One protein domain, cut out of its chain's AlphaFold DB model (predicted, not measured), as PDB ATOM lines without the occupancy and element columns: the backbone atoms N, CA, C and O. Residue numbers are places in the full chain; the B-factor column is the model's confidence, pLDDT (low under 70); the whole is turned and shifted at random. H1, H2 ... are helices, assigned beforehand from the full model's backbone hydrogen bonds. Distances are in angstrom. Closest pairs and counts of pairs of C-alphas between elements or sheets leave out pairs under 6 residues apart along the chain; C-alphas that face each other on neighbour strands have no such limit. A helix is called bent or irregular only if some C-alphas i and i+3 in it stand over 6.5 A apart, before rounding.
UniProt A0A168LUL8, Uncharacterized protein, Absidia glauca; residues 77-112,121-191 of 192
ATOM      1  N   ALA A  77     132.168 176.322 148.438       65.06
ATOM      2  CA  ALA A  77     132.796 175.136 149.023       65.06
ATOM      3  C   ALA A  77     132.091 174.643 150.282       65.06
ATOM      4  O   ALA A  77     131.827 173.451 150.409       65.06
ATOM      5  N   PHE A  78     131.757 175.553 151.197       70.38
ATOM      6  CA  PHE A  78     131.065 175.190 152.429       70.38
ATOM      7  C   PHE A  78     129.658 174.667 152.130       70.38
ATOM      8  O   PHE A  78     129.248 173.639 152.664       70.38
ATOM      9  N   LEU A  79     128.949 175.332 151.211       72.62
ATOM     10  CA  LEU A  79     127.625 174.902 150.765       72.62
ATOM     11  C   LEU A  79     127.673 173.553 150.043       72.62
ATOM     12  O   LEU A  79     126.791 172.733 150.262       72.62
ATOM     13  N   VAL A  80     128.703 173.299 149.230       76.50
ATOM     14  CA  VAL A  80     128.911 172.012 148.549       76.50
ATOM     15  C   VAL A  80     129.192 170.905 149.559       76.50
ATOM     16  O   VAL A  80     128.531 169.877 149.502       76.50
ATOM     17  N   LEU A  81     130.112 171.104 150.508       72.81
ATOM     18  CA  LEU A  81     130.435 170.095 151.526       72.81
ATOM     19  C   LEU A  81     129.223 169.765 152.405       72.81
ATOM     20  O   LEU A  81     128.944 168.595 152.658       72.81
ATOM     21  N   PHE A  82     128.476 170.785 152.828       74.44
ATOM     22  CA  PHE A  82     127.257 170.599 153.608       74.44
ATOM     23  C   PHE A  82     126.147 169.917 152.795       74.44
ATOM     24  O   PHE A  82     125.474 169.024 153.304       74.44
ATOM     25  N   ALA A  83     125.980 170.291 151.523       74.75
ATOM     26  CA  ALA A  83     124.994 169.679 150.640       74.75
ATOM     27  C   ALA A  83     125.321 168.215 150.326       74.75
ATOM     28  O   ALA A  83     124.408 167.397 150.333       74.75
ATOM     29  N   VAL A  84     126.595 167.878 150.095       77.12
ATOM     30  CA  VAL A  84     127.038 166.492 149.882       77.12
ATOM     31  C   VAL A  84     126.735 165.660 151.125       77.12
ATOM     32  O   VAL A  84     125.998 164.685 151.026       77.12
ATOM     33  N   LEU A  85     127.155 166.124 152.307       77.31
ATOM     34  CA  LEU A  85     126.915 165.421 153.570       77.31
ATOM     35  C   LEU A  85     125.418 165.214 153.856       77.31
ATOM     36  O   LEU A  85     125.007 164.125 154.255       77.31
ATOM     37  N   LEU A  86     124.587 166.233 153.612       76.25
ATOM     38  CA  LEU A  86     123.134 166.098 153.728       76.25
ATOM     39  C   LEU A  86     122.547 165.155 152.677       76.25
ATOM     40  O   LEU A  86     121.615 164.413 152.983       76.25
ATOM     41  N   SER A  87     123.060 165.180 151.447       77.69
ATOM     42  CA  SER A  87     122.573 164.311 150.378       77.69
ATOM     43  C   SER A  87     122.895 162.844 150.650       77.69
ATOM     44  O   SER A  87     122.000 162.013 150.515       77.69
ATOM     45  N   ASP A  88     124.103 162.531 151.125       74.38
ATOM     46  CA  ASP A  88     124.490 161.177 151.524       74.38
ATOM     47  C   ASP A  88     123.593 160.675 152.660       74.38
ATOM     48  O   ASP A  88     123.029 159.584 152.571       74.38
ATOM     49  N   PHE A  89     123.367 161.505 153.683       76.75
ATOM     50  CA  PHE A  89     122.474 161.174 154.793       76.75
ATOM     51  C   PHE A  89     121.029 160.911 154.335       76.75
ATOM     52  O   PHE A  89     120.424 159.912 154.721       76.75
ATOM     53  N   LEU A  90     120.468 161.773 153.480       78.31
ATOM     54  CA  LEU A  90     119.078 161.652 153.033       78.31
ATOM     55  C   LEU A  90     118.866 160.507 152.041       78.31
ATOM     56  O   LEU A  90     117.861 159.804 152.133       78.31
ATOM     57  N   ILE A  91     119.786 160.305 151.096       81.62
ATOM     58  CA  ILE A  91     119.662 159.263 150.069       81.62
ATOM     59  C   ILE A  91     119.878 157.888 150.696       81.62
ATOM     60  O   ILE A  91     119.044 156.998 150.515       81.62
ATOM     61  N   VAL A  92     120.952 157.709 151.471       78.88
ATOM     62  CA  VAL A  92     121.219 156.438 152.159       78.88
ATOM     63  C   VAL A  92     120.129 156.168 153.197       78.88
ATOM     64  O   VAL A  92     119.615 155.050 153.259       78.88
ATOM     65  N   GLY A  93     119.689 157.191 153.935       76.38
ATOM     66  CA  GLY A  93     118.566 157.086 154.865       76.38
ATOM     67  C   GLY A  93     117.263 156.654 154.204       76.38
ATOM     68  O   GLY A  93     116.609 155.729 154.686       76.38
ATOM     69  N   ALA A  94     116.908 157.245 153.062       77.12
ATOM     70  CA  ALA A  94     115.713 156.865 152.316       77.12
ATOM     71  C   ALA A  94     115.804 155.436 151.753       77.12
ATOM     72  O   ALA A  94     114.833 154.681 151.841       77.12
ATOM     73  N   LEU A  95     116.960 155.033 151.214       82.31
ATOM     74  CA  LEU A  95     117.179 153.675 150.702       82.31
ATOM     75  C   LEU A  95     117.096 152.623 151.810       82.31
ATOM     76  O   LEU A  95     116.476 151.575 151.625       82.31
ATOM     77  N   VAL A  96     117.665 152.900 152.985       78.25
ATOM     78  CA  VAL A  96     117.575 151.949 154.094       78.25
ATOM     79  C   VAL A  96     116.179 151.942 154.710       78.25
ATOM     80  O   VAL A  96     115.662 150.863 154.984       78.25
ATOM     81  N   ALA A  97     115.524 153.093 154.877       75.06
ATOM     82  CA  ALA A  97     114.151 153.141 155.382       75.06
ATOM     83  C   ALA A  97     113.183 152.387 154.454       75.06
ATOM     84  O   ALA A  97     112.347 151.622 154.930       75.06
ATOM     85  N   THR A  98     113.333 152.532 153.134       75.75
ATOM     86  CA  THR A  98     112.527 151.795 152.144       75.75
ATOM     87  C   THR A  98     112.852 150.303 152.119       75.75
ATOM     88  O   THR A  98     111.928 149.490 152.111       75.75
ATOM     89  N   GLY A  99     114.131 149.921 152.187       77.19
ATOM     90  CA  GLY A  99     114.538 148.521 152.307       77.19
ATOM     91  C   GLY A  99     114.032 147.877 153.599       77.19
ATOM     92  O   GLY A  99     113.517 146.762 153.582       77.19
ATOM     93  N   CYS A 100     114.101 148.592 154.718       70.19
ATOM     94  CA  CYS A 100     113.667 148.097 156.016       70.19
ATOM     95  C   CYS A 100     112.139 148.022 156.131       70.19
ATOM     96  O   CYS A 100     111.612 147.033 156.642       70.19
ATOM     97  N   TRP A 101     111.423 149.004 155.579       66.38
ATOM     98  CA  TRP A 101     109.972 148.950 155.401       66.38
ATOM     99  C   TRP A 101     109.568 147.746 154.547       66.38
ATOM    100  O   TRP A 101     108.704 146.973 154.954       66.38
ATOM    101  N   PHE A 102     110.249 147.518 153.419       75.62
ATOM    102  CA  PHE A 102     109.984 146.378 152.543       75.62
ATOM    103  C   PHE A 102     110.249 145.035 153.238       75.62
ATOM    104  O   PHE A 102     109.398 144.148 153.207       75.62
ATOM    105  N   VAL A 103     111.394 144.888 153.911       69.88
ATOM    106  CA  VAL A 103     111.751 143.671 154.657       69.88
ATOM    107  C   VAL A 103     110.752 143.418 155.783       69.88
ATOM    108  O   VAL A 103     110.285 142.294 155.944       69.88
ATOM    109  N   THR A 104     110.360 144.452 156.525       64.19
ATOM    110  CA  THR A 104     109.417 144.300 157.637       64.19
ATOM    111  C   THR A 104     108.013 143.951 157.140       64.19
ATOM    112  O   THR A 104     107.403 143.008 157.648       64.19
ATOM    113  N   ASN A 105     107.534 144.613 156.084       64.56
ATOM    114  CA  ASN A 105     106.241 144.305 155.467       64.56
ATOM    115  C   ASN A 105     106.216 142.943 154.770       64.56
ATOM    116  O   ASN A 105     105.154 142.337 154.657       64.56
ATOM    117  N   ARG A 106     107.365 142.432 154.318       67.12
ATOM    118  CA  ARG A 106     107.445 141.116 153.683       67.12
ATOM    119  C   ARG A 106     107.601 139.977 154.689       67.12
ATOM    120  O   ARG A 106     106.965 138.947 154.502       67.12
ATOM    121  N   PHE A 107     108.429 140.144 155.720       60.03
ATOM    122  CA  PHE A 107     108.808 139.055 156.632       60.03
ATOM    123  C   PHE A 107     108.073 139.069 157.976       60.03
ATOM    124  O   PHE A 107     107.818 137.999 158.521       60.03
ATOM    125  N   LEU A 108     107.716 140.235 158.529       54.50
ATOM    126  CA  LEU A 108     107.028 140.308 159.828       54.50
ATOM    127  C   LEU A 108     105.501 140.374 159.702       54.50
ATOM    128  O   LEU A 108     104.809 139.986 160.640       54.50
ATOM    129  N   ALA A 109     104.963 140.822 158.564       53.75
ATOM    130  CA  ALA A 109     103.515 140.957 158.376       53.75
ATOM    131  C   ALA A 109     102.790 139.633 158.062       53.75
ATOM    132  O   ALA A 109     101.567 139.589 158.133       53.75
ATOM    133  N   GLN A 110     103.505 138.550 157.727       47.38
ATOM    134  CA  GLN A 110     102.863 137.303 157.289       47.38
ATOM    135  C   GLN A 110     102.260 136.449 158.420       47.38
ATOM    136  O   GLN A 110     101.462 135.573 158.114       47.38
ATOM    137  N   ASN A 111     102.563 136.712 159.701       43.94
ATOM    138  CA  ASN A 111     102.146 135.828 160.807       43.94
ATOM    139  C   ASN A 111     101.445 136.527 161.991       43.94
ATOM    140  O   ASN A 111     101.222 135.894 163.021       43.94
ATOM    141  N   ALA A 112     101.099 137.815 161.894       50.53
ATOM    142  CA  ALA A 112     100.351 138.486 162.959       50.53
ATOM    143  C   ALA A 112      98.852 138.200 162.788       50.53
ATOM    144  O   ALA A 112      98.213 138.686 161.857       50.53
ATOM    145  N   VAL A 121     104.841 149.108 160.124       63.53
ATOM    146  CA  VAL A 121     105.939 149.988 160.506       63.53
ATOM    147  C   VAL A 121     105.772 151.289 159.739       63.53
ATOM    148  O   VAL A 121     105.904 151.330 158.517       63.53
ATOM    149  N   GLU A 122     105.457 152.353 160.469       77.00
ATOM    150  CA  GLU A 122     105.375 153.695 159.913       77.00
ATOM    151  C   GLU A 122     106.727 154.094 159.322       77.00
ATOM    152  O   GLU A 122     107.781 153.901 159.933       77.00
ATOM    153  N   TRP A 123     106.699 154.680 158.129       73.69
ATOM    154  CA  TRP A 123     107.910 155.109 157.434       73.69
ATOM    155  C   TRP A 123     108.728 156.113 158.262       73.69
ATOM    156  O   TRP A 123     109.952 156.015 158.319       73.69
ATOM    157  N   ALA A 124     108.052 157.017 158.979       73.12
ATOM    158  CA  ALA A 124     108.693 157.965 159.887       73.12
ATOM    159  C   ALA A 124     109.453 157.260 161.023       73.12
ATOM    160  O   ALA A 124     110.551 157.674 161.374       73.12
ATOM    161  N   TYR A 125     108.914 156.152 161.540       72.00
ATOM    162  CA  TYR A 125     109.576 155.343 162.559       72.00
ATOM    163  C   TYR A 125     110.797 154.595 162.000       72.00
ATOM    164  O   TYR A 125     111.838 154.538 162.648       72.00
ATOM    165  N   ALA A 126     110.710 154.064 160.775       76.12
ATOM    166  CA  ALA A 126     111.859 153.443 160.110       76.12
ATOM    167  C   ALA A 126     112.992 154.454 159.841       76.12
ATOM    168  O   ALA A 126     114.170 154.127 159.997       76.12
ATOM    169  N   PHE A 127     112.638 155.690 159.475       77.88
ATOM    170  CA  PHE A 127     113.591 156.787 159.308       77.88
ATOM    171  C   PHE A 127     114.215 157.230 160.642       77.88
ATOM    172  O   PHE A 127     115.423 157.451 160.704       77.88
ATOM    173  N   ASP A 128     113.430 157.295 161.717       77.44
ATOM    174  CA  ASP A 128     113.921 157.635 163.059       77.44
ATOM    175  C   ASP A 128     114.919 156.589 163.591       77.44
ATOM    176  O   ASP A 128     116.028 156.920 164.022       77.44
ATOM    177  N   VAL A 129     114.605 155.296 163.433       78.94
ATOM    178  CA  VAL A 129     115.527 154.193 163.763       78.94
ATOM    179  C   VAL A 129     116.818 154.275 162.942       78.94
ATOM    180  O   VAL A 129     117.897 154.051 163.498       78.94
ATOM    181  N   HIS A 130     116.735 154.632 161.653       81.31
ATOM    182  CA  HIS A 130     117.916 154.874 160.818       81.31
ATOM    183  C   HIS A 130     118.766 156.024 161.369       81.31
ATOM    184  O   HIS A 130     119.978 155.873 161.498       81.31
ATOM    185  N   CYS A 131     118.151 157.155 161.723       76.75
ATOM    186  CA  CYS A 131     118.872 158.312 162.260       76.75
ATOM    187  C   CYS A 131     119.621 157.954 163.552       76.75
ATOM    188  O   CYS A 131     120.782 158.330 163.725       76.75
ATOM    189  N   ASN A 132     118.988 157.168 164.425       77.62
ATOM    190  CA  ASN A 132     119.588 156.716 165.675       77.62
ATOM    191  C   ASN A 132     120.740 155.711 165.460       77.62
ATOM    192  O   ASN A 132     121.778 155.803 166.117       77.62
ATOM    193  N   SER A 133     120.604 154.763 164.524       79.88
ATOM    194  CA  SER A 133     121.652 153.768 164.241       79.88
ATOM    195  C   SER A 133     122.788 154.298 163.359       79.88
ATOM    196  O   SER A 133     123.897 153.759 163.403       79.88
ATOM    197  N   PHE A 134     122.552 155.372 162.599       79.50
ATOM    198  CA  PHE A 134     123.545 156.009 161.732       79.50
ATOM    199  C   PHE A 134     124.583 156.828 162.506       79.50
ATOM    200  O   PHE A 134     125.734 156.900 162.083       79.50
ATOM    201  N   PHE A 135     124.230 157.416 163.654       78.81
ATOM    202  CA  PHE A 135     125.155 158.278 164.401       78.81
ATOM    203  C   PHE A 135     126.481 157.578 164.787       78.81
ATOM    204  O   PHE A 135     127.552 158.128 164.512       78.81
ATOM    205  N   PRO A 136     126.477 156.345 165.329       79.81
ATOM    206  CA  PRO A 136     127.722 155.646 165.659       79.81
ATOM    207  C   PRO A 136     128.478 155.142 164.421       79.81
ATOM    208  O   PRO A 136     129.708 155.143 164.409       79.81
ATOM    209  N   VAL A 137     127.757 154.771 163.357       83.62
ATOM    210  CA  VAL A 137     128.336 154.400 162.050       83.62
ATOM    211  C   VAL A 137     129.102 155.568 161.447       83.62
ATOM    212  O   VAL A 137     130.240 155.403 161.004       83.62
ATOM    213  N   PHE A 138     128.499 156.758 161.480       82.62
ATOM    214  CA  PHE A 138     129.119 157.997 161.039       82.62
ATOM    215  C   PHE A 138     130.393 158.287 161.836       82.62
ATOM    216  O   PHE A 138     131.449 158.543 161.258       82.62
ATOM    217  N   LEU A 139     130.326 158.178 163.163       80.88
ATOM    218  CA  LEU A 139     131.478 158.419 164.026       80.88
ATOM    219  C   LEU A 139     132.639 157.460 163.709       80.88
ATOM    220  O   LEU A 139     133.780 157.899 163.599       80.88
ATOM    221  N   ILE A 140     132.368 156.174 163.483       82.75
ATOM    222  CA  ILE A 140     133.415 155.188 163.173       82.75
ATOM    223  C   ILE A 140     133.999 155.402 161.766       82.75
ATOM    224  O   ILE A 140     135.220 155.490 161.624       82.75
ATOM    225  N   LEU A 141     133.157 155.514 160.734       83.00
ATOM    226  CA  LEU A 141     133.604 155.541 159.332       83.00
ATOM    227  C   LEU A 141     134.083 156.911 158.844       83.00
ATOM    228  O   LEU A 141     134.892 156.974 157.926       83.00
ATOM    229  N   TYR A 142     133.599 158.009 159.430       79.12
ATOM    230  CA  TYR A 142     133.973 159.358 158.990       79.12
ATOM    231  C   TYR A 142     134.927 160.045 159.960       79.12
ATOM    232  O   TYR A 142     135.828 160.749 159.513       79.12
ATOM    233  N   VAL A 143     134.778 159.842 161.276       82.12
ATOM    234  CA  VAL A 143     135.646 160.499 162.268       82.12
ATOM    235  C   VAL A 143     136.838 159.616 162.606       82.12
ATOM    236  O   VAL A 143     137.981 160.006 162.369       82.12
ATOM    237  N   VAL A 144     136.603 158.408 163.122       81.12
ATOM    238  CA  VAL A 144     137.696 157.530 163.561       81.12
ATOM    239  C   VAL A 144     138.540 157.091 162.363       81.12
ATOM    240  O   VAL A 144     139.762 157.212 162.402       81.12
ATOM    241  N   GLN A 145     137.924 156.675 161.259       82.12
ATOM    242  CA  GLN A 145     138.671 156.282 160.064       82.12
ATOM    243  C   GLN A 145     139.525 157.421 159.482       82.12
ATOM    244  O   GLN A 145     140.603 157.154 158.953       82.12
ATOM    245  N   PHE A 146     139.111 158.686 159.632       79.88
ATOM    246  CA  PHE A 146     139.921 159.836 159.227       79.88
ATOM    247  C   PHE A 146     141.212 159.949 160.051       79.88
ATOM    248  O   PHE A 146     142.286 160.134 159.481       79.88
ATOM    249  N   PHE A 147     141.148 159.742 161.371       80.56
ATOM    250  CA  PHE A 147     142.348 159.701 162.222       80.56
ATOM    251  C   PHE A 147     143.286 158.541 161.876       80.56
ATOM    252  O   PHE A 147     144.505 158.672 161.989       80.56
ATOM    253  N   PHE A 148     142.728 157.415 161.433       75.88
ATOM    254  CA  PHE A 148     143.499 156.235 161.047       75.88
ATOM    255  C   PHE A 148     143.940 156.250 159.575       75.88
ATOM    256  O   PHE A 148     144.757 155.421 159.188       75.88
ATOM    257  N   MET A 149     143.497 157.210 158.762       76.06
ATOM    258  CA  MET A 149     143.875 157.372 157.353       76.06
ATOM    259  C   MET A 149     145.402 157.375 157.095       76.06
ATOM    260  O   MET A 149     145.838 156.619 156.224       76.06
ATOM    261  N   PRO A 150     146.256 158.080 157.875       73.50
ATOM    262  CA  PRO A 150     147.713 157.996 157.710       73.50
ATOM    263  C   PRO A 150     148.300 156.609 158.031       73.50
ATOM    264  O   PRO A 150     149.363 156.252 157.519       73.50
ATOM    265  N   LEU A 151     147.618 155.813 158.861       70.56
ATOM    266  CA  LEU A 151     147.990 154.426 159.150       70.56
ATOM    267  C   LEU A 151     147.446 153.468 158.078       70.56
ATOM    268  O   LEU A 151     148.131 152.512 157.712       70.56
ATOM    269  N   LEU A 152     146.261 153.754 157.526       69.75
ATOM    270  CA  LEU A 152     145.614 152.953 156.489       69.75
ATOM    271  C   LEU A 152     146.309 153.068 155.120       69.75
ATOM    272  O   LEU A 152     146.288 152.129 154.330       69.75
ATOM    273  N   GLN A 153     146.983 154.182 154.832       71.81
ATOM    274  CA  GLN A 153     147.738 154.344 153.580       71.81
ATOM    275  C   GLN A 153     149.047 153.537 153.530       71.81
ATOM    276  O   GLN A 153     149.707 153.484 152.492       71.81
ATOM    277  N   ARG A 154     149.450 152.891 154.633       72.50
ATOM    278  CA  ARG A 154     150.618 152.002 154.643       72.50
ATOM    279  C   ARG A 154     150.265 150.670 153.976       72.50
ATOM    280  O   ARG A 154     149.266 150.051 154.326       72.50
ATOM    281  N   SER A 155     151.123 150.200 153.064       72.44
ATOM    282  CA  SER A 155     150.971 148.954 152.290       72.44
ATOM    283  C   SER A 155     151.232 147.682 153.114       72.44
ATOM    284  O   SER A 155     151.928 146.770 152.674       72.44
ATOM    285  N   ASN A 156     150.702 147.633 154.332       79.38
ATOM    286  CA  ASN A 156     150.861 146.521 155.259       79.38
ATOM    287  C   ASN A 156     149.535 145.765 155.366       79.38
ATOM    288  O   ASN A 156     148.470 146.379 155.409       79.38
ATOM    289  N   TRP A 157     149.585 144.439 155.516       82.69
ATOM    290  CA  TRP A 157     148.379 143.627 155.735       82.69
ATOM    291  C   TRP A 157     147.563 144.085 156.961       82.69
ATOM    292  O   TRP A 157     146.337 144.030 156.948       82.69
ATOM    293  N   ILE A 158     148.238 144.635 157.980       80.62
ATOM    294  CA  ILE A 158     147.620 145.193 159.193       80.62
ATOM    295  C   ILE A 158     146.682 146.360 158.865       80.62
ATOM    296  O   ILE A 158     145.604 146.444 159.439       80.62
ATOM    297  N   SER A 159     147.053 147.237 157.928       81.06
ATOM    298  CA  SER A 159     146.190 148.346 157.501       81.06
ATOM    299  C   SER A 159     144.886 147.821 156.884       81.06
ATOM    300  O   SER A 159     143.793 148.269 157.232       81.06
ATOM    301  N   LEU A 160     145.007 146.804 156.028       81.31
ATOM    302  CA  LEU A 160     143.886 146.146 155.363       81.31
ATOM    303  C   LEU A 160     142.955 145.464 156.374       81.31
ATOM    304  O   LEU A 160     141.734 145.596 156.287       81.31
ATOM    305  N   LEU A 161     143.531 144.786 157.371       86.50
ATOM    306  CA  LEU A 161     142.787 144.165 158.465       86.50
ATOM    307  C   LEU A 161     142.058 145.211 159.320       86.50
ATOM    308  O   LEU A 161     140.871 145.047 159.591       86.50
ATOM    309  N   VAL A 162     142.739 146.289 159.716       85.38
ATOM    310  CA  VAL A 162     142.164 147.362 160.545       85.38
ATOM    311  C   VAL A 162     141.034 148.077 159.806       85.38
ATOM    312  O   VAL A 162     139.966 148.275 160.383       85.38
ATOM    313  N   GLY A 163     141.222 148.398 158.522       83.69
ATOM    314  CA  GLY A 163     140.174 148.988 157.691       83.69
ATOM    315  C   GLY A 163     138.952 148.074 157.578       83.69
ATOM    316  O   GLY A 163     137.840 148.485 157.908       83.69
ATOM    317  N   ASN A 164     139.152 146.809 157.199       86.94
ATOM    318  CA  ASN A 164     138.057 145.843 157.073       86.94
ATOM    319  C   ASN A 164     137.337 145.593 158.408       86.94
ATOM    320  O   ASN A 164     136.112 145.477 158.430       86.94
ATOM    321  N   ALA A 165     138.071 145.557 159.524       88.75
ATOM    322  CA  ALA A 165     137.490 145.420 160.856       88.75
ATOM    323  C   ALA A 165     136.611 146.627 161.219       88.75
ATOM    324  O   ALA A 165     135.514 146.437 161.739       88.75
ATOM    325  N   MET A 166     137.034 147.854 160.901       85.88
ATOM    326  CA  MET A 166     136.219 149.056 161.124       85.88
ATOM    327  C   MET A 166     134.921 149.040 160.310       85.88
ATOM    328  O   MET A 166     133.854 149.316 160.864       85.88
ATOM    329  N   TYR A 167     134.985 148.650 159.032       85.56
ATOM    330  CA  TYR A 167     133.791 148.484 158.196       85.56
ATOM    331  C   TYR A 167     132.851 147.401 158.733       85.56
ATOM    332  O   TYR A 167     131.632 147.599 158.756       85.56
ATOM    333  N   LEU A 168     133.402 146.278 159.205       87.81
ATOM    334  CA  LEU A 168     132.626 145.189 159.793       87.81
ATOM    335  C   LEU A 168     131.940 145.625 161.094       87.81
ATOM    336  O   LEU A 168     130.736 145.435 161.236       87.81
ATOM    337  N   ILE A 169     132.679 146.240 162.021       87.25
ATOM    338  CA  ILE A 169     132.152 146.720 163.309       87.25
ATOM    339  C   ILE A 169     131.039 147.742 163.082       87.25
ATOM    340  O   ILE A 169     129.976 147.641 163.695       87.25
ATOM    341  N   SER A 170     131.257 148.690 162.169       84.25
ATOM    342  CA  SER A 170     130.264 149.703 161.816       84.25
ATOM    343  C   SER A 170     128.985 149.066 161.253       84.25
ATOM    344  O   SER A 170     127.877 149.367 161.698       84.25
ATOM    345  N   SER A 171     129.131 148.091 160.353       80.31
ATOM    346  CA  SER A 171     128.000 147.378 159.744       80.31
ATOM    347  C   SER A 171     127.231 146.516 160.757       80.31
ATOM    348  O   SER A 171     126.000 146.505 160.754       80.31
ATOM    349  N   LEU A 172     127.930 145.826 161.664       85.94
ATOM    350  CA  LEU A 172     127.312 145.037 162.736       85.94
ATOM    351  C   LEU A 172     126.539 145.921 163.713       85.94
ATOM    352  O   LEU A 172     125.411 145.587 164.084       85.94
ATOM    353  N   TRP A 173     127.112 147.065 164.091       82.25
ATOM    354  CA  TRP A 173     126.431 148.031 164.943       82.25
ATOM    355  C   TRP A 173     125.159 148.564 164.282       82.25
ATOM    356  O   TRP A 173     124.107 148.635 164.919       82.25
ATOM    357  N   TYR A 174     125.237 148.881 162.991       82.69
ATOM    358  CA  TYR A 174     124.102 149.365 162.221       82.69
ATOM    359  C   TYR A 174     122.932 148.372 162.208       82.69
ATOM    360  O   TYR A 174     121.785 148.733 162.493       82.69
ATOM    361  N   ILE A 175     123.230 147.101 161.928       80.69
ATOM    362  CA  ILE A 175     122.240 146.016 161.915       80.69
ATOM    363  C   ILE A 175     121.651 145.821 163.317       80.69
ATOM    364  O   ILE A 175     120.432 145.727 163.471       80.69
ATOM    365  N   TYR A 176     122.501 145.812 164.345       79.50
ATOM    366  CA  TYR A 176     122.083 145.628 165.732       79.50
ATOM    367  C   TYR A 176     121.175 146.760 166.234       79.50
ATOM    368  O   TYR A 176     120.100 146.489 166.771       79.50
ATOM    369  N   GLY A 177     121.557 148.022 166.017       79.88
ATOM    370  CA  GLY A 177     120.760 149.185 166.421       79.88
ATOM    371  C   GLY A 177     119.395 149.213 165.734       79.88
ATOM    372  O   GLY A 177     118.377 149.479 166.373       79.88
ATOM    373  N   THR A 178     119.362 148.842 164.453       78.00
ATOM    374  CA  THR A 178     118.123 148.730 163.679       78.00
ATOM    375  C   THR A 178     117.207 147.632 164.239       78.00
ATOM    376  O   THR A 178     116.022 147.866 164.470       78.00
ATOM    377  N   PHE A 179     117.752 146.449 164.543       76.50
ATOM    378  CA  PHE A 179     116.998 145.334 165.129       76.50
ATOM    379  C   PHE A 179     116.455 145.642 166.535       76.50
ATOM    380  O   PHE A 179     115.302 145.324 166.843       76.50
ATOM    381  N   LEU A 180     117.266 146.275 167.387       76.94
ATOM    382  CA  LEU A 180     116.855 146.670 168.734       76.94
ATOM    383  C   LEU A 180     115.720 147.700 168.690       76.94
ATOM    384  O   LEU A 180     114.765 147.566 169.457       76.94
ATOM    385  N   GLY A 181     115.788 148.659 167.757       73.56
ATOM    386  CA  GLY A 181     114.716 149.621 167.501       73.56
ATOM    387  C   GLY A 181     113.377 148.914 167.290       73.56
ATOM    388  O   GLY A 181     112.458 149.072 168.095       73.56
ATOM    389  N   TYR A 182     113.292 148.026 166.295       70.31
ATOM    390  CA  TYR A 182     112.044 147.316 165.984       70.31
ATOM    391  C   TYR A 182     111.540 146.390 167.098       70.31
ATOM    392  O   TYR A 182     110.327 146.268 167.286       70.31
ATOM    393  N   ASN A 183     112.430 145.747 167.859       70.44
ATOM    394  CA  ASN A 183     112.021 144.904 168.990       70.44
ATOM    395  C   ASN A 183     111.543 145.709 170.204       70.44
ATOM    396  O   ASN A 183     110.665 145.237 170.930       70.44
ATOM    397  N   GLY A 184     112.073 146.916 170.415       67.12
ATOM    398  CA  GLY A 184     111.584 147.836 171.443       67.12
ATOM    399  C   GLY A 184     110.116 148.209 171.228       67.12
ATOM    400  O   GLY A 184     109.331 148.172 172.174       67.12
ATOM    401  N   LYS A 185     109.710 148.461 169.973       60.41
ATOM    402  CA  LYS A 185     108.310 148.766 169.626       60.41
ATOM    403  C   LYS A 185     107.352 147.612 169.926       60.41
ATOM    404  O   LYS A 185     106.254 147.859 170.408       60.41
ATOM    405  N   LYS A 186     107.760 146.361 169.685       58.16
ATOM    406  CA  LYS A 186     106.922 145.186 169.987       58.16
ATOM    407  C   LYS A 186     106.632 145.063 171.486       58.16
ATOM    408  O   LYS A 186     105.475 144.982 171.868       58.16
ATOM    409  N   ARG A 187     107.668 145.166 172.328       54.72
ATOM    410  CA  ARG A 187     107.528 145.068 173.794       54.72
ATOM    411  C   ARG A 187     106.669 146.175 174.408       54.72
ATOM    412  O   ARG A 187     106.000 145.923 175.401       54.72
ATOM    413  N   GLY A 188     106.692 147.378 173.834       56.75
ATOM    414  CA  GLY A 188     105.853 148.489 174.292       56.75
ATOM    415  C   GLY A 188     104.363 148.309 173.983       56.75
ATOM    416  O   GLY A 188     103.538 148.863 174.697       56.75
ATOM    417  N   VAL A 189     104.015 147.526 172.956       54.41
ATOM    418  CA  VAL A 189     102.617 147.209 172.616       54.41
ATOM    419  C   VAL A 189     102.076 146.048 173.449       54.41
ATOM    420  O   VAL A 189     100.899 146.044 173.766       54.41
ATOM    421  N   ASP A 190     102.925 145.111 173.877       50.81
ATOM    422  CA  ASP A 190     102.507 144.009 174.758       50.81
ATOM    423  C   ASP A 190     102.239 144.458 176.216       50.81
ATOM    424  O   ASP A 190     101.691 143.694 177.008       50.81
ATOM    425  N   GLN A 191     102.663 145.672 176.597       48.44
ATOM    426  CA  GLN A 191     102.520 146.239 177.948       48.44
ATOM    427  C   GLN A 191     101.432 147.324 178.068       48.44
ATOM    428  O   GLN A 191     101.239 147.846 179.168       48.44
TER     429      GLN A 191
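What this domain is: This is residues 77 to 112 and 121 to 191 of the 192 residues of an uncharacterized protein of Absidia glauca (UniProt A0A168LUL8). Two long helices, H2 and H3, fold back on each other as a long helical hairpin, and a third long helix, H1, crosses the first part of H2 steeply, with its opening residues 77 to 88 sticking out from the hairpin. H1 meets H2 with residues 93 to 101 alone and stays apart from H3. The printed part has 107 residues with three named helices, in the order H1, H2, H3, and no named strand; the class is all helix. The whole is loose, with a radius of gyration of the C-alphas of 17.2 A, and the C-alphas span 53 by 36 by 24 A.

How they stand to each other: The longest helix is H3, residues 157 to 189. H2, residues 123 to 152, touches H3, and the closest C-alphas, those of Leu 152 and Ser 159, are 4.8 A apart. Their lines stand at a shallow tilt of 17 degrees and they run opposite ways, a helical hairpin with centres 10.2 A apart. H1, residues 77 to 107, touches H2 with residues 93 to 101 alone, and H2 touches H1 with residues 123 to 131 alone. The closest C-alphas of H1 and H2, those of Ala 97 and Ala 126, are 5.3 A apart, at a steep tilt of 53 degrees, opposite ways. H1 and H3 are apart. In H1 every O i to N i+4 pair is within hydrogen-bond range; in H2 it is 18 of 26 and in H3 28 of 29.

Where its parts are: H3 has 33 residues and measures 48.9 A from C-alpha 157 to C-alpha 189, where it ends at (102.617, 147.209, 172.616). H2 has 30 residues and measures 37.8 A, beginning with C-alpha 123 at (107.910, 155.109, 157.434). It has a kink of 45 degrees near residue 146 and is irregular, with C-alphas 147 and 150 standing 7.2 A apart. H1 has 31 residues and measures 44.0 A, beginning with C-alpha 77 at (132.796, 175.136, 149.023).

The domain as a whole: The two C-alphas farthest apart, those of Ser 155 and Gln 191, are 54.9 A apart. Residues 113 to 120 are cut out, and C-alphas 112 and 121 are 13.0 A apart across the cut, which lies in the link from H1 to H2. The link from H2 to H3 is tight, with 4 residues. Residues 77 to 88, which belong to H1, stand free, as do residues 153 to 158 and residues 186 to 191, of which 186 to 189 belong to H3. The mean pLDDT of the printed part is 74.5, and 22 residues are under 70, among them residues 103 to 112 and 184 to 191.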